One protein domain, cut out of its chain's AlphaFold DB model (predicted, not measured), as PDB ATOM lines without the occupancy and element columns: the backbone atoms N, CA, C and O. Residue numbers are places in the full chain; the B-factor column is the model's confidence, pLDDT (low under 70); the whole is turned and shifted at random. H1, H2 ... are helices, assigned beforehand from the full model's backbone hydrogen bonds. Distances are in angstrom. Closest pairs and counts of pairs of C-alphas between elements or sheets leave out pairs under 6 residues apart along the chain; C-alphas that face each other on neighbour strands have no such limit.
ATOM      1  N   GLU A 170     -39.024 -18.226  28.681       93.44
ATOM      2  CA  GLU A 170     -39.723 -19.050  27.693       93.44
ATOM      3  C   GLU A 170     -40.104 -18.229  26.458       93.44
ATOM      4  O   GLU A 170     -39.844 -18.663  25.337       93.44
ATOM      5  N   LEU A 171     -40.627 -17.009  26.646       94.94
ATOM      6  CA  LEU A 171     -40.923 -16.101  25.535       94.94
ATOM      7  C   LEU A 171     -39.652 -15.675  24.790       94.94
ATOM      8  O   LEU A 171     -39.639 -15.700  23.560       94.94
ATOM      9  N   ASP A 172     -38.582 -15.317  25.510       93.75
ATOM     10  CA  ASP A 172     -37.285 -15.003  24.896       93.75
ATOM     11  C   ASP A 172     -36.762 -16.212  24.078       93.75
ATOM     12  O   ASP A 172     -36.331 -16.035  22.937       93.75
ATOM     13  N   ARG A 173     -36.866 -17.451  24.594       93.81
ATOM     14  CA  ARG A 173     -36.490 -18.689  23.873       93.81
ATOM     15  C   ARG A 173     -37.350 -18.939  22.631       93.81
ATOM     16  O   ARG A 173     -36.795 -19.181  21.559       93.81
ATOM     17  N   ALA A 174     -38.675 -18.850  22.745       95.19
ATOM     18  CA  ALA A 174     -39.599 -19.061  21.629       95.19
ATOM     19  C   ALA A 174     -39.405 -18.009  20.522       95.19
ATOM     20  O   ALA A 174     -39.408 -18.333  19.336       95.19
ATOM     21  N   MET A 175     -39.138 -16.754  20.896       95.56
ATOM     22  CA  MET A 175     -38.806 -15.690  19.946       95.56
ATOM     23  C   MET A 175     -37.418 -15.862  19.308       95.56
ATOM     24  O   MET A 175     -37.243 -15.488  18.152       95.56
ATOM     25  N   VAL A 176     -36.439 -16.464  20.000       94.94
ATOM     26  CA  VAL A 176     -35.160 -16.878  19.387       94.94
ATOM     27  C   VAL A 176     -35.358 -18.017  18.389       94.94
ATOM     28  O   VAL A 176     -34.746 -17.990  17.325       94.94
ATOM     29  N   GLN A 177     -36.196 -19.008  18.705       93.94
ATOM     30  CA  GLN A 177     -36.529 -20.096  17.780       93.94
ATOM     31  C   GLN A 177     -37.254 -19.560  16.540       93.94
ATOM     32  O   GLN A 177     -36.866 -19.895  15.425       93.94
ATOM     33  N   PHE A 178     -38.219 -18.654  16.722       94.62
ATOM     34  CA  PHE A 178     -38.875 -17.949  15.621       94.62
ATOM     35  C   PHE A 178     -37.872 -17.165  14.761       94.62
ATOM     36  O   PHE A 178     -37.813 -17.378  13.561       94.62
ATOM     37  N   LEU A 179     -36.993 -16.350  15.360       93.00
ATOM     38  CA  LEU A 179     -35.946 -15.609  14.632       93.00
ATOM     39  C   LEU A 179     -34.873 -16.488  13.956       93.00
ATOM     40  O   LEU A 179     -34.038 -15.960  13.218       93.00
ATOM     41  N   LYS A 180     -34.865 -17.802  14.213       91.69
ATOM     42  CA  LYS A 180     -34.045 -18.800  13.506       91.69
ATOM     43  C   LYS A 180     -34.825 -19.567  12.430       91.69
ATOM     44  O   LYS A 180     -34.186 -20.233  11.620       91.69
ATOM     45  N   SER A 181     -36.158 -19.514  12.424       91.50
ATOM     46  CA  SER A 181     -36.983 -20.180  11.416       91.50
ATOM     47  C   SER A 181     -37.117 -19.323  10.154       91.50
ATOM     48  O   SER A 181     -36.937 -18.104  10.181       91.50
ATOM     49  N   SER A 182     -37.468 -19.961   9.036       86.62
ATOM     50  CA  SER A 182     -37.787 -19.263   7.786       86.62
ATOM     51  C   SER A 182     -38.938 -18.266   7.950       86.62
ATOM     52  O   SER A 182     -38.907 -17.219   7.323       86.62
ATOM     53  N   ALA A 183     -39.894 -18.525   8.849       87.94
ATOM     54  CA  ALA A 183     -41.061 -17.671   9.089       87.94
ATOM     55  C   ALA A 183     -40.755 -16.310   9.760       87.94
ATOM     56  O   ALA A 183     -41.659 -15.488   9.901       87.94
ATOM     57  N   ALA A 184     -39.508 -16.045  10.172       86.50
ATOM     58  CA  ALA A 184     -39.049 -14.697  10.536       86.50
ATOM     59  C   ALA A 184     -38.545 -13.869   9.333       86.50
ATOM     60  O   ALA A 184     -38.077 -12.733   9.499       86.50
ATOM     61  N   VAL A 185     -38.634 -14.442   8.135       88.06
ATOM     62  CA  VAL A 185     -38.372 -13.814   6.845       88.06
ATOM     63  C   VAL A 185     -39.674 -13.866   6.040       88.06
ATOM     64  O   VAL A 185     -40.309 -14.910   5.937       88.06
ATOM     65  N   ASP A 186     -40.083 -12.718   5.517       88.19
ATOM     66  CA  ASP A 186     -41.208 -12.565   4.598       88.19
ATOM     67  C   ASP A 186     -40.930 -13.250   3.245       88.19
ATOM     68  O   ASP A 186     -39.772 -13.483   2.885       88.19
ATOM     69  N   GLU A 187     -41.982 -13.507   2.463       85.88
ATOM     70  CA  GLU A 187     -41.928 -14.110   1.121       85.88
ATOM     71  C   GLU A 187     -40.907 -13.413   0.198       85.88
ATOM     72  O   GLU A 187     -40.226 -14.059  -0.595       85.88
ATOM     73  N   HIS A 188     -40.714 -12.100   0.371       89.19
ATOM     74  CA  HIS A 188     -39.763 -11.279  -0.383       89.19
ATOM     75  C   HIS A 188     -38.301 -11.385   0.103       89.19
ATOM     76  O   HIS A 188     -37.475 -10.531  -0.230       89.19
ATOM     77  N   GLY A 189     -37.966 -12.355   0.963       89.12
ATOM     78  CA  GLY A 189     -36.640 -12.488   1.582       89.12
ATOM     79  C   GLY A 189     -36.327 -11.408   2.631       89.12
ATOM     80  O   GLY A 189     -35.183 -11.272   3.074       89.12
ATOM     81  N   ARG A 190     -37.325 -10.611   3.033       88.94
ATOM     82  CA  ARG A 190     -37.163  -9.455   3.929       88.94
ATOM     83  C   ARG A 190     -37.359  -9.862   5.386       88.94
ATOM     84  O   ARG A 190     -38.249 -10.632   5.712       88.94
ATOM     85  N   ARG A 191     -36.544  -9.330   6.297       87.56
ATOM     86  CA  ARG A 191     -36.745  -9.548   7.740       87.56
ATOM     87  C   ARG A 191     -37.956  -8.767   8.238       87.56
ATOM     88  O   ARG A 191     -38.078  -7.588   7.917       87.56
ATOM     89  N   LEU A 192     -38.765  -9.405   9.084       90.00
ATOM     90  CA  LEU A 192     -39.937  -8.785   9.702       90.00
ATOM     91  C   LEU A 192     -39.592  -7.495  10.466       90.00
ATOM     92  O   LEU A 192     -38.604  -7.414  11.209       90.00
ATOM     93  N   ASN A 193     -40.459  -6.504  10.304       93.75
ATOM     94  CA  ASN A 193     -40.430  -5.203  10.957       93.75
ATOM     95  C   ASN A 193     -40.694  -5.336  12.471       93.75
ATOM     96  O   ASN A 193     -41.285  -6.308  12.948       93.75
ATOM     97  N   ASP A 194     -40.301  -4.336  13.263       92.94
ATOM     98  CA  ASP A 194     -40.498  -4.326  14.717       92.94
ATOM     99  C   ASP A 194     -41.975  -4.479  15.120       92.94
ATOM    100  O   ASP A 194     -42.254  -5.134  16.118       92.94
ATOM    101  N   ALA A 195     -42.921  -3.943  14.342       94.56
ATOM    102  CA  ALA A 195     -44.359  -4.081  14.608       94.56
ATOM    103  C   ALA A 195     -44.887  -5.511  14.361       94.56
ATOM    104  O   ALA A 195     -45.693  -6.029  15.138       94.56
ATOM    105  N   GLU A 196     -44.402  -6.179  13.315       95.00
ATOM    106  CA  GLU A 196     -44.745  -7.569  12.984       95.00
ATOM    107  C   GLU A 196     -44.132  -8.523  14.011       95.00
ATOM    108  O   GLU A 196     -44.815  -9.384  14.563       95.00
ATOM    109  N   LEU A 197     -42.863  -8.298  14.356       95.06
ATOM    110  CA  LEU A 197     -42.139  -9.067  15.361       95.06
ATOM    111  C   LEU A 197     -42.716  -8.860  16.775       95.06
ATOM    112  O   LEU A 197     -42.775  -9.808  17.558       95.06
ATOM    113  N   GLN A 198     -43.211  -7.659  17.102       95.69
ATOM    114  CA  GLN A 198     -43.987  -7.409  18.322       95.69
ATOM    115  C   GLN A 198     -45.328  -8.160  18.299       95.69
ATOM    116  O   GLN A 198     -45.708  -8.778  19.293       95.69
ATOM    117  N   SER A 199     -46.034  -8.143  17.167       96.31
ATOM    118  CA  SER A 199     -47.309  -8.851  16.996       96.31
ATOM    119  C   SER A 199     -47.134 -10.369  17.111       96.31
ATOM    120  O   SER A 199     -47.952 -11.043  17.739       96.31
ATOM    121  N   HIS A 200     -46.023 -10.904  16.597       95.94
ATOM    122  CA  HIS A 200     -45.644 -12.302  16.778       95.94
ATOM    123  C   HIS A 200     -45.284 -12.617  18.237       95.94
ATOM    124  O   HIS A 200     -45.748 -13.622  18.776       95.94
ATOM    125  N   ALA A 201     -44.550 -11.733  18.925       96.06
ATOM    126  CA  ALA A 201     -44.270 -11.878  20.354       96.06
ATOM    127  C   ALA A 201     -45.553 -11.899  21.203       96.06
ATOM    128  O   ALA A 201     -45.665 -12.718  22.108       96.06
ATOM    129  N   LEU A 202     -46.553 -11.068  20.883       96.56
ATOM    130  CA  LEU A 202     -47.870 -11.098  21.534       96.56
ATOM    131  C   LEU A 202     -48.652 -12.389  21.234       96.56
ATOM    132  O   LEU A 202     -49.394 -12.865  22.092       96.56
ATOM    133  N   ARG A 203     -48.491 -12.972  20.038       96.38
ATOM    134  CA  ARG A 203     -49.092 -14.266  19.677       96.38
ATOM    135  C   ARG A 203     -48.452 -15.415  20.463       96.38
ATOM    136  O   ARG A 203     -49.181 -16.200  21.060       96.38
ATOM    137  N   LEU A 204     -47.118 -15.469  20.530       96.19
ATOM    138  CA  LEU A 204     -46.388 -16.460  21.331       96.19
ATOM    139  C   LEU A 204     -46.657 -16.300  22.832       96.19
ATOM    140  O   LEU A 204     -46.888 -17.293  23.512       96.19
ATOM    141  N   ALA A 205     -46.702 -15.068  23.345       96.50
ATOM    142  CA  ALA A 205     -46.977 -14.800  24.755       96.50
ATOM    143  C   ALA A 205     -48.331 -15.367  25.215       96.50
ATOM    144  O   ALA A 205     -48.424 -15.875  26.325       96.50
ATOM    145  N   ARG A 206     -49.361 -15.363  24.356       95.75
ATOM    146  CA  ARG A 206     -50.662 -15.996  24.649       95.75
ATOM    147  C   ARG A 206     -50.595 -17.524  24.754       95.75
ATOM    148  O   ARG A 206     -51.396 -18.095  25.481       95.75
ATOM    149  N   GLY A 207     -49.666 -18.171  24.047       95.12
ATOM    150  CA  GLY A 207     -49.457 -19.625  24.101       95.12
ATOM    151  C   GLY A 207     -48.525 -20.093  25.227       95.12
ATOM    152  O   GLY A 207     -48.378 -21.292  25.429       95.12
ATOM    153  N   ILE A 208     -47.887 -19.168  25.950       95.06
ATOM    154  CA  ILE A 208     -46.897 -19.454  26.997       95.06
ATOM    155  C   ILE A 208     -47.474 -18.993  28.347       95.06
ATOM    156  O   ILE A 208     -47.582 -17.783  28.565       95.06
ATOM    157  N   PRO A 209     -47.817 -19.896  29.287       92.38
ATOM    158  CA  PRO A 209     -48.468 -19.523  30.544       92.38
ATOM    159  C   PRO A 209     -47.727 -18.437  31.339       92.38
ATOM    160  O   PRO A 209     -48.362 -17.476  31.783       92.38
ATOM    161  N   SER A 210     -46.391 -18.513  31.426       89.94
ATOM    162  CA  SER A 210     -45.556 -17.510  32.114       89.94
ATOM    163  C   SER A 210     -45.597 -16.120  31.464       89.94
ATOM    164  O   SER A 210     -45.438 -15.109  32.146       89.94
ATOM    165  N   ALA A 211     -45.840 -16.053  30.151       92.94
ATOM    166  CA  ALA A 211     -45.854 -14.823  29.366       92.94
ATOM    167  C   ALA A 211     -47.270 -14.314  29.045       92.94
ATOM    168  O   ALA A 211     -47.409 -13.195  28.556       92.94
ATOM    169  N   SER A 212     -48.319 -15.074  29.367       92.31
ATOM    170  CA  SER A 212     -49.732 -14.763  29.084       92.31
ATOM    171  C   SER A 212     -50.171 -13.345  29.485       92.31
ATOM    172  O   SER A 212     -50.978 -12.715  28.798       92.31
ATOM    173  N   ARG A 213     -49.604 -12.810  30.574       90.69
ATOM    174  CA  ARG A 213     -49.877 -11.464  31.114       90.69
ATOM    175  C   ARG A 213     -48.889 -10.388  30.634       90.69
ATOM    176  O   ARG A 213     -49.039  -9.218  30.990       90.69
ATOM    177  N   MET A 214     -47.872 -10.741  29.844       90.94
ATOM    178  CA  MET A 214     -46.854  -9.803  29.366       90.94
ATOM    179  C   MET A 214     -47.377  -8.906  28.243       90.94
ATOM    180  O   MET A 214     -47.662  -9.339  27.126       90.94
ATOM    181  N   ARG A 215     -47.368  -7.595  28.496       90.81
ATOM    182  CA  ARG A 215     -47.544  -6.578  27.454       90.81
ATOM    183  C   ARG A 215     -46.227  -6.440  26.686       90.81
ATOM    184  O   ARG A 215     -45.386  -5.614  27.036       90.81
ATOM    185  N   CYS A 216     -46.038  -7.274  25.663       94.06
ATOM    186  CA  CYS A 216     -44.857  -7.266  24.794       94.06
ATOM    187  C   CYS A 216     -44.804  -5.946  24.007       94.06
ATOM    188  O   CYS A 216     -45.382  -5.823  22.931       94.06
ATOM    189  N   SER A 217     -44.190  -4.918  24.593       94.94
ATOM    190  CA  SER A 217     -44.101  -3.563  24.042       94.94
ATOM    191  C   SER A 217     -42.880  -3.396  23.136       94.94
ATOM    192  O   SER A 217     -41.924  -4.166  23.232       94.94
ATOM    193  N   PHE A 218     -42.832  -2.326  22.336       92.69
ATOM    194  CA  PHE A 218     -41.599  -1.917  21.646       92.69
ATOM    195  C   PHE A 218     -40.414  -1.710  22.609       92.69
ATOM    196  O   PHE A 218     -39.271  -1.954  22.234       92.69
ATOM    197  N   GLY A 219     -40.665  -1.309  23.863       93.12
ATOM    198  CA  GLY A 219     -39.633  -1.209  24.901       93.12
ATOM    199  C   GLY A 219     -39.060  -2.574  25.294       93.12
ATOM    200  O   GLY A 219     -37.838  -2.737  25.343       93.12
ATOM    201  N   TRP A 220     -39.930  -3.574  25.493       94.19
ATOM    202  CA  TRP A 220     -39.513  -4.965  25.696       94.19
ATOM    203  C   TRP A 220     -38.787  -5.508  24.459       94.19
ATOM    204  O   TRP A 220     -37.678  -6.015  24.598       94.19
ATOM    205  N   LEU A 221     -39.332  -5.317  23.251       93.56
ATOM    206  CA  LEU A 221     -38.734  -5.821  22.011       93.56
ATOM    207  C   LEU A 221     -37.353  -5.201  21.746       93.56
ATOM    208  O   LEU A 221     -36.416  -5.911  21.391       93.56
ATOM    209  N   ARG A 222     -37.183  -3.897  21.997       90.56
ATOM    210  CA  ARG A 222     -35.886  -3.203  21.929       90.56
ATOM    211  C   ARG A 222     -34.889  -3.759  22.953       90.56
ATOM    212  O   ARG A 222     -33.697  -3.828  22.659       90.56
ATOM    213  N   HIS A 223     -35.344  -4.164  24.141       90.38
ATOM    214  CA  HIS A 223     -34.485  -4.797  25.144       90.38
ATOM    215  C   HIS A 223     -34.118  -6.240  24.755       90.38
ATOM    216  O   HIS A 223     -32.944  -6.598  24.814       90.38
ATOM    217  N   PHE A 224     -35.085  -7.027  24.284       91.56
ATOM    218  CA  PHE A 224     -34.904  -8.369  23.727       91.56
ATOM    219  C   PHE A 224     -33.898  -8.361  22.565       91.56
ATOM    220  O   PHE A 224     -32.854  -9.004  22.661       91.56
ATOM    221  N   LYS A 225     -34.119  -7.528  21.535       89.56
ATOM    222  CA  LYS A 225     -33.175  -7.322  20.420       89.56
ATOM    223  C   LYS A 225     -31.783  -6.899  20.896       89.56
ATOM    224  O   LYS A 225     -30.799  -7.323  20.302       89.56
ATOM    225  N   ARG A 226     -31.666  -6.101  21.966       87.62
ATOM    226  CA  ARG A 226     -30.362  -5.719  22.538       87.62
ATOM    227  C   ARG A 226     -29.665  -6.893  23.234       87.62
ATOM    228  O   ARG A 226     -28.468  -7.065  23.030       87.62
ATOM    229  N   ARG A 227     -30.387  -7.705  24.018       84.38
ATOM    230  CA  ARG A 227     -29.833  -8.923  24.639       84.38
ATOM    231  C   ARG A 227     -29.404  -9.931  23.576       84.38
ATOM    232  O   ARG A 227     -28.265 -10.385  23.614       84.38
ATOM    233  N   LEU A 228     -30.248 -10.179  22.572       82.25
ATOM    234  CA  LEU A 228     -29.884 -11.017  21.429       82.25
ATOM    235  C   LEU A 228     -28.736 -10.435  20.611       82.25
ATOM    236  O   LEU A 228     -27.888 -11.196  20.178       82.25
ATOM    237  N   GLY A 229     -28.653  -9.117  20.432       70.00
ATOM    238  CA  GLY A 229     -27.521  -8.478  19.761       70.00
ATOM    239  C   GLY A 229     -26.197  -8.760  20.472       70.00
ATOM    240  O   GLY A 229     -25.222  -9.118  19.821       70.00
ATOM    241  N   VAL A 230     -26.176  -8.687  21.808       52.16
ATOM    242  CA  VAL A 230     -25.005  -9.060  22.623       52.16
ATOM    243  C   VAL A 230     -24.714 -10.564  22.543       52.16
ATOM    244  O   VAL A 230     -23.556 -10.949  22.415       52.16
ATOM    245  N   GLN A 231     -25.742 -11.414  22.586       55.06
ATOM    246  CA  GLN A 231     -25.581 -12.871  22.630       55.06
ATOM    247  C   GLN A 231     -25.223 -13.480  21.261       55.06
ATOM    248  O   GLN A 231     -24.285 -14.259  21.174       55.06
ATOM    249  N   TRP A 232     -25.868 -13.050  20.172       53.06
ATOM    250  CA  TRP A 232     -25.483 -13.414  18.802       53.06
ATOM    251  C   TRP A 232     -24.118 -12.840  18.422       53.06
ATOM    252  O   TRP A 232     -23.400 -13.481  17.660       53.06
ATOM    253  N   ALA A 233     -23.739 -11.658  18.929       37.50
ATOM    254  CA  ALA A 233     -22.377 -11.160  18.757       37.50
ATOM    255  C   ALA A 233     -21.366 -12.051  19.490       37.50
ATOM    256  O   ALA A 233     -20.343 -12.375  18.903       37.50
TER     257      ALA A 233
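AT A GLANCE: This is residues 170 to 233 of the 804 residues of the protein "HTH CENPB-type domain-containing protein" of Linnemannia elongata AG-77 (UniProt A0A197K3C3). What does the model look like at first sight? Three helices, each at a steep angle to the other two, have their centres at the corners of a triangle: H1 packs on the later part of H2, and H3 starts beside the early part of H2 and runs away from it almost at a right angle. The loop of residues 179 to 193 reaches out at one end of the longest axis, and the link of residues 208 to 217 makes the other end. What is it made of? The printed part has 64 residues with three named helices, in the order H1, H2, H3, and no named strand; the class is all helix. How large is it? It is compact, with a radius of gyration of the C-alphas of 11.5 A, and it spans 33 by 25 by 18 A along its three main axes.

IN THESE COORDINATES: Where does the first helix lie? H1 takes residues 170 to 178, from C-alpha 170 at (-39.723, -19.050, 27.693) to C-alpha 178 at (-38.875, -17.949, 15.621), and measures 12.2 A from first to last C-alpha. Which helix comes next? H2 takes residues 194 to 207, Asp 194 to Gly 207, and is 20.1 A long from first to last C-alpha. Its first C-alpha is at (-40.498, -4.326, 14.717). Where does the printed part end? H3, residues 218 to 233, is the longest helix by residues, with 16, and is 21.5 A long from first to last C-alpha. It ends with C-alpha 233 at (-22.377, -11.160, 18.757).

HOW THE PARTS SIT: How do the first two helices stand to each other? H1 and H2 touch, with the C-alphas of Leu 171 and Ala 205 closest at 6.2 A; H2 touches H1 with residues 201 to 205 alone. They run opposite ways at a steep tilt of 55 degrees. How does H3 stand to H2? They touch, with the C-alphas of Gln 198 and Leu 221 closest at 6.6 A, and their lines are about perpendicular at 85 degrees. H2 touches H3 with residues 194 to 198 alone, and H3 touches H2 with residues 218 to 221 alone. What of H1 and H3? They are close but not clearly touching: the C-alphas of Asp 172 and Phe 224, their closest, are 7.1 A apart. They run the same way at a steep tilt of 67 degrees. What do the backbone N and O atoms show? In H1 and H3 every O i to N i+4 pair is within hydrogen-bond range, and in H2 9 of 10 pairs are.

THE WHOLE: How far does the whole reach? The two C-alphas farthest apart are those of His 188 and Ser 210, at 33.6 A, while the first and last printed C-alphas, of Glu 170 and Ala 233, are 21.0 A apart. Is the run of residues whole, and how are the helices linked? The printed part has no cut. H1 and H2 are joined by a long link of 15 residues, 179 to 193, whose C-alphas lie 7 to 19 A from the mean of the C-alphas; the link from H2 to H3, 10 residues, is short but not tight. Where is the model's confidence low? The mean pLDDT of the printed part is 89.2, and residues 230 to 233, in H3, are under 70. The mean pLDDT is 94 in H1, 96 in H2 and 79 in H3.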